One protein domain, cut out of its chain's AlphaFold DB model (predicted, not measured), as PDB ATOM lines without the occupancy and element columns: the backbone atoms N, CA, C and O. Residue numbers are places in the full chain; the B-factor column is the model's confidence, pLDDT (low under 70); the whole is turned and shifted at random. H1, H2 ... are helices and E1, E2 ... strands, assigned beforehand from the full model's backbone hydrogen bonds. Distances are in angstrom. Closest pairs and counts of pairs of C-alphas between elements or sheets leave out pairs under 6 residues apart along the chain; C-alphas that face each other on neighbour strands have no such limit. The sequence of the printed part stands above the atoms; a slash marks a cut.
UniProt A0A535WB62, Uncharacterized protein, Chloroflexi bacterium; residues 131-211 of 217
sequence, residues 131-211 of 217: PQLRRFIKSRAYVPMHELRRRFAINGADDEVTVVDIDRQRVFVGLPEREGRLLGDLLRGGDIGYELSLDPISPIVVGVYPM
ATOM      1  N   PRO A 131     192.347 351.826 216.059       94.81
ATOM      2  CA  PRO A 131     192.291 351.549 214.621       94.81
ATOM      3  C   PRO A 131     191.849 352.754 213.780       94.81
ATOM      4  O   PRO A 131     192.321 352.924 212.653       94.81
ATOM      5  N   GLN A 132     190.954 353.596 214.310       95.50
ATOM      6  CA  GLN A 132     190.504 354.810 213.625       95.50
ATOM      7  C   GLN A 132     191.618 355.862 213.570       95.50
ATOM      8  O   GLN A 132     191.873 356.396 212.487       95.50
ATOM      9  N   LEU A 133     192.318 356.098 214.687       95.38
ATOM     10  CA  LEU A 133     193.500 356.968 214.744       95.38
ATOM     11  C   LEU A 133     194.560 356.494 213.747       95.38
ATOM     12  O   LEU A 133     194.968 357.247 212.862       95.38
ATOM     13  N   ARG A 134     194.921 355.207 213.803       95.44
ATOM     14  CA  ARG A 134     195.901 354.598 212.898       95.44
ATOM     15  C   ARG A 134     195.517 354.774 211.430       95.44
ATOM     16  O   ARG A 134     196.359 355.156 210.622       95.44
ATOM     17  N   ARG A 135     194.256 354.513 211.063       96.25
ATOM     18  CA  ARG A 135     193.776 354.677 209.679       96.25
ATOM     19  C   ARG A 135     193.856 356.134 209.222       96.25
ATOM     20  O   ARG A 135     194.258 356.379 208.088       96.25
ATOM     21  N   PHE A 136     193.473 357.078 210.078       96.69
ATOM     22  CA  PHE A 136     193.482 358.507 209.762       96.69
ATOM     23  C   PHE A 136     194.898 359.064 209.572       96.69
ATOM     24  O   PHE A 136     195.128 359.843 208.646       96.69
ATOM     25  N   ILE A 137     195.841 358.636 210.416       97.06
ATOM     26  CA  ILE A 137     197.256 359.007 210.304       97.06
ATOM     27  C   ILE A 137     197.855 358.383 209.041       97.06
ATOM     28  O   ILE A 137     198.490 359.074 208.253       97.06
ATOM     29  N   LYS A 138     197.560 357.104 208.766       95.94
ATOM     30  CA  LYS A 138     198.047 356.414 207.559       95.94
ATOM     31  C   LYS A 138     197.547 356.977 206.232       95.94
ATOM     32  O   LYS A 138     198.161 356.698 205.207       95.94
ATOM     33  N   SER A 139     196.466 357.754 206.215       96.75
ATOM     34  CA  SER A 139     195.978 358.392 204.986       96.75
ATOM     35  C   SER A 139     196.625 359.749 204.689       96.75
ATOM     36  O   SER A 139     196.234 360.387 203.715       96.75
ATOM     37  N   ARG A 140     197.544 360.236 205.530       96.88
ATOM     38  CA  ARG A 140     198.198 361.545 205.383       96.88
ATOM     39  C   ARG A 140     199.710 361.401 205.468       96.88
ATOM     40  O   ARG A 140     200.211 360.461 206.068       96.88
ATOM     41  N   ALA A 141     200.425 362.357 204.880       96.19
ATOM     42  CA  ALA A 141     201.874 362.452 205.042       96.19
ATOM     43  C   ALA A 141     202.255 362.910 206.460       96.19
ATOM     44  O   ALA A 141     203.242 362.438 207.009       96.19
ATOM     45  N   TYR A 142     201.445 363.791 207.052       97.88
ATOM     46  CA  TYR A 142     201.659 364.369 208.373       97.88
ATOM     47  C   TYR A 142     200.324 364.811 208.983       97.88
ATOM     48  O   TYR A 142     199.400 365.181 208.252       97.88
ATOM     49  N   VAL A 143     200.217 364.746 210.309       98.19
ATOM     50  CA  VAL A 143     199.031 365.132 211.078       98.19
ATOM     51  C   VAL A 143     199.449 365.881 212.350       98.19
ATOM     52  O   VAL A 143     199.953 365.247 213.278       98.19
ATOM     53  N   PRO A 144     199.207 367.198 212.438       97.25
ATOM     54  CA  PRO A 144     199.372 367.959 213.679       97.25
ATOM     55  C   PRO A 144     198.464 367.472 214.825       97.25
ATOM     56  O   PRO A 144     197.388 366.923 214.582       97.25
ATOM     57  N   MET A 145     198.811 367.736 216.088       95.00
ATOM     58  CA  MET A 145     197.953 367.350 217.232       95.00
ATOM     59  C   MET A 145     196.563 367.995 217.206       95.00
ATOM     60  O   MET A 145     195.555 367.300 217.369       95.00
ATOM     61  N   HIS A 146     196.482 369.290 216.887       94.00
ATOM     62  CA  HIS A 146     195.203 370.000 216.744       94.00
ATOM     63  C   HIS A 146     194.304 369.370 215.666       94.00
ATOM     64  O   HIS A 146     193.072 369.416 215.737       94.00
ATOM     65  N   GLU A 147     194.906 368.710 214.671       95.56
ATOM     66  CA  GLU A 147     194.158 368.028 213.634       95.56
ATOM     67  C   GLU A 147     193.452 366.758 214.125       95.56
ATOM     68  O   GLU A 147     192.354 366.457 213.641       95.56
ATOM     69  N   LEU A 148     194.045 366.027 215.072       94.06
ATOM     70  CA  LEU A 148     193.414 364.866 215.699       94.06
ATOM     71  C   LEU A 148     192.235 365.304 216.572       94.06
ATOM     72  O   LEU A 148     191.142 364.752 216.429       94.06
ATOM     73  N   ARG A 149     192.423 366.354 217.383       91.88
ATOM     74  CA  ARG A 149     191.378 366.907 218.260       91.88
ATOM     75  C   ARG A 149     190.124 367.283 217.482       91.88
ATOM     76  O   ARG A 149     189.047 366.752 217.754       91.88
ATOM     77  N   ARG A 150     190.277 368.079 216.415       91.56
ATOM     78  CA  ARG A 150     189.137 368.496 215.578       91.56
ATOM     79  C   ARG A 150     188.460 367.328 214.863       91.56
ATOM     80  O   ARG A 150     187.250 367.337 214.669       91.56
ATOM     81  N   ARG A 151     189.227 366.326 214.409       91.88
ATOM     82  CA  ARG A 151     188.684 365.251 213.566       91.88
ATOM     83  C   ARG A 151     187.834 364.280 214.363       91.88
ATOM     84  O   ARG A 151     186.824 363.799 213.850       91.88
ATOM     85  N   PHE A 152     188.296 363.952 215.559       91.75
ATOM     86  CA  PHE A 152     187.627 362.995 216.418       91.75
ATOM     87  C   PHE A 152     186.664 363.671 217.394       91.75
ATOM     88  O   PHE A 152     185.977 362.956 218.097       91.75
ATOM     89  N   ALA A 153     186.541 365.008 217.374       88.44
ATOM     90  CA  ALA A 153     185.750 365.761 218.351       88.44
ATOM     91  C   ALA A 153     186.140 365.352 219.780       88.44
ATOM     92  O   ALA A 153     185.308 364.944 220.586       88.44
ATOM     93  N   ILE A 154     187.451 365.381 220.031       84.69
ATOM     94  CA  ILE A 154     188.029 365.021 221.321       84.69
ATOM     95  C   ILE A 154     187.634 366.119 222.306       84.69
ATOM     96  O   ILE A 154     188.158 367.231 222.236       84.69
ATOM     97  N   ASN A 155     186.681 365.798 223.177       78.44
ATOM     98  CA  ASN A 155     186.221 366.677 224.241       78.44
ATOM     99  C   ASN A 155     187.300 366.720 225.331       78.44
ATOM    100  O   ASN A 155     187.669 365.680 225.867       78.44
ATOM    101  N   GLY A 156     187.816 367.909 225.618       74.81
ATOM    102  CA  GLY A 156     188.846 368.154 226.626       74.81
ATOM    103  C   GLY A 156     189.336 369.594 226.530       74.81
ATOM    104  O   GLY A 156     189.213 370.209 225.462       74.81
ATOM    105  N   ALA A 157     189.857 370.136 227.628       77.56
ATOM    106  CA  ALA A 157     190.429 371.477 227.639       77.56
ATOM    107  C   ALA A 157     191.594 371.574 226.641       77.56
ATOM    108  O   ALA A 157     192.248 370.578 226.317       77.56
ATOM    109  N   ASP A 158     191.841 372.779 226.121       77.75
ATOM    110  CA  ASP A 158     192.846 372.972 225.074       77.75
ATOM    111  C   ASP A 158     194.272 372.626 225.499       77.75
ATOM    112  O   ASP A 158     195.073 372.206 224.658       77.75
ATOM    113  N   ASP A 159     194.509 372.676 226.806       83.38
ATOM    114  CA  ASP A 159     195.795 372.461 227.454       83.38
ATOM    115  C   ASP A 159     195.912 371.072 228.108       83.38
ATOM    116  O   ASP A 159     196.825 370.827 228.896       83.38
ATOM    117  N   GLU A 160     194.991 370.144 227.819       90.31
ATOM    118  CA  GLU A 160     195.108 368.774 228.320       90.31
ATOM    119  C   GLU A 160     196.299 368.052 227.688       90.31
ATOM    120  O   GLU A 160     196.409 367.902 226.466       90.31
ATOM    121  N   VAL A 161     197.183 367.562 228.556       92.81
ATOM    122  CA  VAL A 161     198.414 366.878 228.176       92.81
ATOM    123  C   VAL A 161     198.507 365.537 228.890       92.81
ATOM    124  O   VAL A 161     198.394 365.447 230.110       92.81
ATOM    125  N   THR A 162     198.795 364.492 228.121       95.31
ATOM    126  CA  THR A 162     199.045 363.139 228.617       95.31
ATOM    127  C   THR A 162     200.522 362.799 228.507       95.31
ATOM    128  O   THR A 162     201.126 362.959 227.444       95.31
ATOM    129  N   VAL A 163     201.102 362.276 229.585       96.25
ATOM    130  CA  VAL A 163     202.474 361.755 229.576       96.25
ATOM    131  C   VAL A 163     202.472 360.325 229.044       96.25
ATOM    132  O   VAL A 163     201.697 359.484 229.501       96.25
ATOM    133  N   VAL A 164     203.357 360.038 228.092       96.00
ATOM    134  CA  VAL A 164     203.554 358.700 227.528       96.00
ATOM    135  C   VAL A 164     205.034 358.339 227.597       96.00
ATOM    136  O   VAL A 164     205.886 359.103 227.152       96.00
ATOM    137  N   ASP A 165     205.338 357.152 228.116       94.94
ATOM    138  CA  ASP A 165     206.688 356.588 228.074       94.94
ATOM    139  C   ASP A 165     206.907 355.835 226.747       94.94
ATOM    140  O   ASP A 165     206.203 354.868 226.441       94.94
ATOM    141  N   ILE A 166     207.893 356.264 225.955       91.31
ATOM    142  CA  ILE A 166     208.288 355.656 224.674       91.31
ATOM    143  C   ILE A 166     209.801 355.463 224.698       91.31
ATOM    144  O   ILE A 166     210.531 356.415 224.934       91.31
ATOM    145  N   ASP A 167     210.286 354.240 224.481       88.00
ATOM    146  CA  ASP A 167     211.726 353.939 224.419       88.00
ATOM    147  C   ASP A 167     212.542 354.499 225.606       88.00
ATOM    148  O   ASP A 167     213.675 354.949 225.455       88.00
ATOM    149  N   ARG A 168     211.963 354.434 226.819       88.25
ATOM    150  CA  ARG A 168     212.512 354.973 228.088       88.25
ATOM    151  C   ARG A 168     212.594 356.505 228.161       88.25
ATOM    152  O   ARG A 168     213.153 357.032 229.120       88.25
ATOM    153  N   GLN A 169     212.009 357.211 227.202       91.56
ATOM    154  CA  GLN A 169     211.841 358.656 227.213       91.56
ATOM    155  C   GLN A 169     210.383 359.015 227.517       91.56
ATOM    156  O   GLN A 169     209.449 358.454 226.942       91.56
ATOM    157  N   ARG A 170     210.185 359.987 228.409       94.38
ATOM    158  CA  ARG A 170     208.875 360.605 228.632       94.38
ATOM    159  C   ARG A 170     208.608 361.622 227.540       94.38
ATOM    160  O   ARG A 170     209.439 362.502 227.332       94.38
ATOM    161  N   VAL A 171     207.459 361.517 226.886       95.44
ATOM    162  CA  VAL A 171     206.964 362.513 225.933       95.44
ATOM    163  C   VAL A 171     205.586 363.007 226.353       95.44
ATOM    164  O   VAL A 171     204.814 362.285 226.987       95.44
ATOM    165  N   PHE A 172     205.281 364.245 225.992       95.50
ATOM    166  CA  PHE A 172     204.049 364.932 226.358       95.50
ATOM    167  C   PHE A 172     203.155 365.060 225.128       95.50
ATOM    168  O   PHE A 172     203.552 365.636 224.121       95.50
ATOM    169  N   VAL A 173     201.948 364.509 225.185       95.56
ATOM    170  CA  VAL A 173     200.988 364.524 224.076       95.56
ATOM    171  C   VAL A 173     199.855 365.472 224.431       95.56
ATOM    172  O   VAL A 173     199.183 365.238 225.428       95.56
ATOM    173  N   GLY A 174     199.605 366.493 223.607       94.06
ATOM    174  CA  GLY A 174     198.486 367.436 223.769       94.06
ATOM    175  C   GLY A 174     197.122 366.826 223.424       94.06
ATOM    176  O   GLY A 174     196.453 367.283 222.497       94.06
ATOM    177  N   LEU A 175     196.770 365.728 224.092       93.69
ATOM    178  CA  LEU A 175     195.491 365.029 224.024       93.69
ATOM    179  C   LEU A 175     195.079 364.611 225.448       93.69
ATOM    180  O   LEU A 175     195.968 364.322 226.257       93.69
ATOM    181  N   PRO A 176     193.768 364.485 225.728       93.56
ATOM    182  CA  PRO A 176     193.254 363.906 226.967       93.56
ATOM    183  C   PRO A 176     193.798 362.506 227.235       93.56
ATOM    184  O   PRO A 176     194.197 361.791 226.311       93.56
ATOM    185  N   GLU A 177     193.745 362.087 228.499       93.31
ATOM    186  CA  GLU A 177     194.373 360.853 228.987       93.31
ATOM    187  C   GLU A 177     194.027 359.619 228.148       93.31
ATOM    188  O   GLU A 177     194.894 358.813 227.793       93.31
ATOM    189  N   ARG A 178     192.750 359.472 227.794       93.31
ATOM    190  CA  ARG A 178     192.258 358.322 227.041       93.31
ATOM    191  C   ARG A 178     192.875 358.256 225.642       93.31
ATOM    192  O   ARG A 178     193.413 357.219 225.250       93.31
ATOM    193  N   GLU A 179     192.801 359.340 224.879       94.88
ATOM    194  CA  GLU A 179     193.334 359.418 223.518       94.88
ATOM    195  C   GLU A 179     194.862 359.430 223.508       94.88
ATOM    196  O   GLU A 179     195.465 358.794 222.640       94.88
ATOM    197  N   GLY A 180     195.487 360.081 224.491       94.88
ATOM    198  CA  GLY A 180     196.932 360.074 224.696       94.88
ATOM    199  C   GLY A 180     197.474 358.660 224.907       94.88
ATOM    200  O   GLY A 180     198.446 358.276 224.256       94.88
ATOM    201  N   ARG A 181     196.794 357.833 225.716       95.31
ATOM    202  CA  ARG A 181     197.141 356.410 225.897       95.31
ATOM    203  C   ARG A 181     197.034 355.616 224.592       95.31
ATOM    204  O   ARG A 181     197.980 354.921 224.230       95.31
ATOM    205  N   LEU A 182     195.932 355.770 223.847       95.88
ATOM    206  CA  LEU A 182     195.736 355.089 222.556       95.88
ATOM    207  C   LEU A 182     196.805 355.477 221.529       95.88
ATOM    208  O   LEU A 182     197.307 354.621 220.799       95.88
ATOM    209  N   LEU A 183     197.152 356.765 221.458       96.00
ATOM    210  CA  LEU A 183     198.228 357.235 220.595       96.00
ATOM    211  C   LEU A 183     199.573 356.655 221.052       96.00
ATOM    212  O   LEU A 183     200.339 356.162 220.227       96.00
ATOM    213  N   GLY A 184     199.823 356.635 222.361       95.75
ATOM    214  CA  GLY A 184     201.018 356.056 222.961       95.75
ATOM    215  C   GLY A 184     201.226 354.578 222.635       95.75
ATOM    216  O   GLY A 184     202.362 354.162 222.409       95.75
ATOM    217  N   ASP A 185     200.156 353.788 222.560       95.25
ATOM    218  CA  ASP A 185     200.234 352.378 222.163       95.25
ATOM    219  C   ASP A 185     200.630 352.221 220.685       95.25
ATOM    220  O   ASP A 185     201.454 351.370 220.344       95.25
ATOM    221  N   LEU A 186     200.106 353.079 219.801       95.12
ATOM    222  CA  LEU A 186     200.481 353.086 218.381       95.12
ATOM    223  C   LEU A 186     201.947 353.495 218.176       95.12
ATOM    224  O   LEU A 186     202.630 352.927 217.319       95.12
ATOM    225  N   LEU A 187     202.430 354.457 218.966       95.00
ATOM    226  CA  LEU A 187     203.820 354.910 218.936       95.00
ATOM    227  C   LEU A 187     204.770 353.810 219.424       95.00
ATOM    228  O   LEU A 187     205.700 353.440 218.710       95.00
ATOM    229  N   ARG A 188     204.489 353.197 220.585       93.25
ATOM    230  CA  ARG A 188     205.272 352.065 221.124       93.25
ATOM    231  C   ARG A 188     205.267 350.854 220.187       93.25
ATOM    232  O   ARG A 188     206.283 350.163 220.046       93.25
ATOM    233  N   GLY A 189     204.151 350.617 219.501       91.94
ATOM    234  CA  GLY A 189     204.024 349.593 218.463       91.94
ATOM    235  C   GLY A 189     204.829 349.873 217.188       91.94
ATOM    236  O   GLY A 189     204.988 348.970 216.370       91.94
ATOM    237  N   GLY A 190     205.350 351.092 217.002       92.69
ATOM    238  CA  GLY A 190     206.047 351.500 215.778       92.69
ATOM    239  C   GLY A 190     205.122 351.611 214.560       92.69
ATOM    240  O   GLY A 190     205.581 351.568 213.421       92.69
ATOM    241  N   ASP A 191     203.810 351.722 214.781       93.19
ATOM    242  CA  ASP A 191     202.815 351.820 213.710       93.19
ATOM    243  C   ASP A 191     202.773 353.213 213.069       93.19
ATOM    244  O   ASP A 191     202.373 353.363 211.904       93.19
ATOM    245  N   ILE A 192     203.152 354.220 213.849       95.75
ATOM    246  CA  ILE A 192     203.212 355.634 213.493       95.75
ATOM    247  C   ILE A 192     204.475 356.248 214.107       95.75
ATOM    248  O   ILE A 192     204.991 355.758 215.109       95.75
ATOM    249  N   GLY A 193     204.970 357.310 213.485       96.19
ATOM    250  CA  GLY A 193     206.051 358.149 213.981       96.19
ATOM    251  C   GLY A 193     205.507 359.446 214.557       96.19
ATOM    252  O   GLY A 193     204.338 359.784 214.354       96.19
ATOM    253  N   TYR A 194     206.370 360.175 215.252       97.12
ATOM    254  CA  TYR A 194     206.040 361.435 215.898       97.12
ATOM    255  C   TYR A 194     207.157 362.455 215.722       97.12
ATOM    256  O   TYR A 194     208.320 362.102 215.514       97.12
ATOM    257  N   GLU A 195     206.767 363.719 215.769       96.75
ATOM    258  CA  GLU A 195     207.654 364.871 215.780       96.75
ATOM    259  C   GLU A 195     207.587 365.522 217.159       96.75
ATOM    260  O   GLU A 195     206.497 365.713 217.708       96.75
ATOM    261  N   LEU A 196     208.757 365.842 217.708       95.38
ATOM    262  CA  LEU A 196     208.895 366.502 218.995       95.38
ATOM    263  C   LEU A 196     209.256 367.972 218.803       95.38
ATOM    264  O   LEU A 196     210.174 368.289 218.050       95.38
ATOM    265  N   SER A 197     208.593 368.844 219.554       93.81
ATOM    266  CA  SER A 197     209.165 370.125 219.956       93.81
ATOM    267  C   SER A 197     209.840 369.950 221.312       93.81
ATOM    268  O   SER A 197     209.330 369.229 222.168       93.81
ATOM    269  N   LEU A 198     210.991 370.591 221.499       90.56
ATOM    270  CA  LEU A 198     211.743 370.572 222.758       90.56
ATOM    271  C   LEU A 198     211.666 371.912 223.506       90.56
ATOM    272  O   LEU A 198     212.367 372.084 224.496       90.56
ATOM    273  N   ASP A 199     210.853 372.859 223.038       82.38
ATOM    274  CA  ASP A 199     210.803 374.227 223.566       82.38
ATOM    275  C   ASP A 199     209.829 374.347 224.764       82.38
ATOM    276  O   ASP A 199     208.663 373.969 224.615       82.38
ATOM    277  N   PRO A 200     210.242 374.843 225.956       71.56
ATOM    278  CA  PRO A 200     211.602 375.257 226.325       71.56
ATOM    279  C   PRO A 200     212.517 374.119 226.809       71.56
ATOM    280  O   PRO A 200     213.732 374.257 226.712       71.56
ATOM    281  N   ILE A 201     211.989 373.012 227.351       82.88
ATOM    282  CA  ILE A 201     212.803 371.848 227.793       82.88
ATOM    283  C   ILE A 201     212.009 370.520 227.767       82.88
ATOM    284  O   ILE A 201     212.554 369.437 227.997       82.88
ATOM    285  N   SER A 202     210.696 370.564 227.525       89.00
ATOM    286  CA  SER A 202     209.824 369.390 227.598       89.00
ATOM    287  C   SER A 202     209.580 368.812 226.201       89.00
ATOM    288  O   SER A 202     209.129 369.546 225.327       89.00
ATOM    289  N   PRO A 203     209.833 367.511 225.962       94.12
ATOM    290  CA  PRO A 203     209.579 366.880 224.670       94.12
ATOM    291  C   PRO A 203     208.075 366.721 224.416       94.12
ATOM    292  O   PRO A 203     207.449 365.762 224.875       94.12
ATOM    293  N   ILE A 204     207.496 367.660 223.673       94.25
ATOM    294  CA  ILE A 204     206.073 367.697 223.334       94.25
ATOM    295  C   ILE A 204     205.867 367.150 221.927       94.25
ATOM    296  O   ILE A 204     206.514 367.583 220.977       94.25
ATOM    297  N   VAL A 205     204.923 366.229 221.767       96.19
ATOM    298  CA  VAL A 205     204.488 365.749 220.457       96.19
ATOM    299  C   VAL A 205     203.686 366.847 219.767       96.19
ATOM    300  O   VAL A 205     202.595 367.197 220.212       96.19
ATOM    301  N   VAL A 206     204.206 367.367 218.655       96.12
ATOM    302  CA  VAL A 206     203.536 368.413 217.854       96.12
ATOM    303  C   VAL A 206     202.776 367.842 216.660       96.12
ATOM    304  O   VAL A 206     201.748 368.384 216.240       96.12
ATOM    305  N   GLY A 207     203.213 366.685 216.166       97.50
ATOM    306  CA  GLY A 207     202.573 365.994 215.060       97.50
ATOM    307  C   GLY A 207     202.991 364.536 214.945       97.50
ATOM    308  O   GLY A 207     203.914 364.066 215.609       97.50
ATOM    309  N   VAL A 208     202.268 363.806 214.103       98.19
ATOM    310  CA  VAL A 208     202.472 362.380 213.837       98.19
ATOM    311  C   VAL A 208     202.417 362.086 212.346       98.19
ATOM    312  O   VAL A 208     201.781 362.796 211.568       98.19
ATOM    313  N   TYR A 209     203.068 361.006 211.936       98.00
ATOM    314  CA  TYR A 209     203.168 360.598 210.537       98.00
ATOM    315  C   TYR A 209     203.179 359.067 210.414       98.00
ATOM    316  O   TYR A 209     203.461 358.363 211.387       98.00
ATOM    317  N   PRO A 210     202.816 358.493 209.256       97.25
ATOM    318  CA  PRO A 210     202.797 357.045 209.094       97.25
ATOM    319  C   PRO A 210     204.202 356.442 209.121       97.25
ATOM    320  O   PRO A 210     205.089 356.894 208.402       97.25
ATOM    321  N   MET A 211     204.366 355.344 209.861       94.50
ATOM    322  CA  MET A 211     205.556 354.497 209.783       94.50
ATOM    323  C   MET A 211     205.289 353.248 208.948       94.50
ATOM    324  O   MET A 211     204.162 352.739 208.846       94.50
TER     325      MET A 211
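This is residues 131 to 211 of the 217 residues of an uncharacterized protein of Chloroflexi bacterium (UniProt A0A535WB62). Two strand hairpins, E1 with E2 and E3 with E4, join through a short parallel pairing of E2 and E4 into one sheet curled like part of a barrel. H3 packs on one face of it, mostly beside E1, while H1 stands at the end of the E3 and E4 hairpin and H2 meets E4 with its first residues. The 81 printed residues hold three named helices and four named strands, in the order H1, H2, E1, E2, H3, E3, E4; the mixed sheet runs E1, E2, E4, E3, and the class is mixed, helices and strands. The whole is compact and rounded, with a radius of gyration of the C-alphas of 11.6 A and spans of 31 by 27 by 20 A.

In the strongly twisted sheet, E1, residues 162 to 166, and E2, residues 169 to 173, form an antiparallel hairpin, with N 164 and O 171 2.9 A apart, within hydrogen-bond range. E2 is parallel to E4, residues 204 to 210, with N 205 and O 172 within range at 2.8 A. E4 and E3, residues 192 to 197, form the other antiparallel hairpin, with N 195 and O 207 within range at 2.9 A. H3, residues 177 to 188, is on the sheet at a height of 7.2 A, two layers with the helix on one face. It runs slantwise to the strands, at 49 degrees to E2 on the local plane. The closest C-alphas of E1 and H3, those of Thr 162 and Glu 177, are 5.2 A apart. H1, residues 131 to 138, is on the same face and stands up from the sheet; its closest C-alpha pair with E4 is Lys 138 and Pro 210, 5.0 A. H1 and H3 are close but not clearly touching, with the C-alphas of Arg 134 and Leu 186 7.3 A apart. H2, residues 145 to 152, only grazes the sheet with residues 145 to 148, and is apart from H3. Residues 143 to 144 pair antiparallel with residues 207 to 208 of E4. In H1, H2 and H3 every O i to N i+4 pair is within hydrogen-bond range.

E4 is 18.1 A long and ends with C-alpha 210 at (202.797, 357.045, 209.094). E3 measures 16.9 A, E2 12.7 A and E1 12.5 A. H3 is 16.1 A long, from C-alpha 177 at (194.373, 360.853, 228.987). H2 measures 11.2 A, and H1 10.3 A from C-alpha 131 at (192.291, 351.549, 214.621).

The C-alphas farthest apart, those of Pro 131 and Pro 200, are 32.7 A apart. The printed part has no cut and no long link. Its mean pLDDT is 92.9, and no printed residue is under 70.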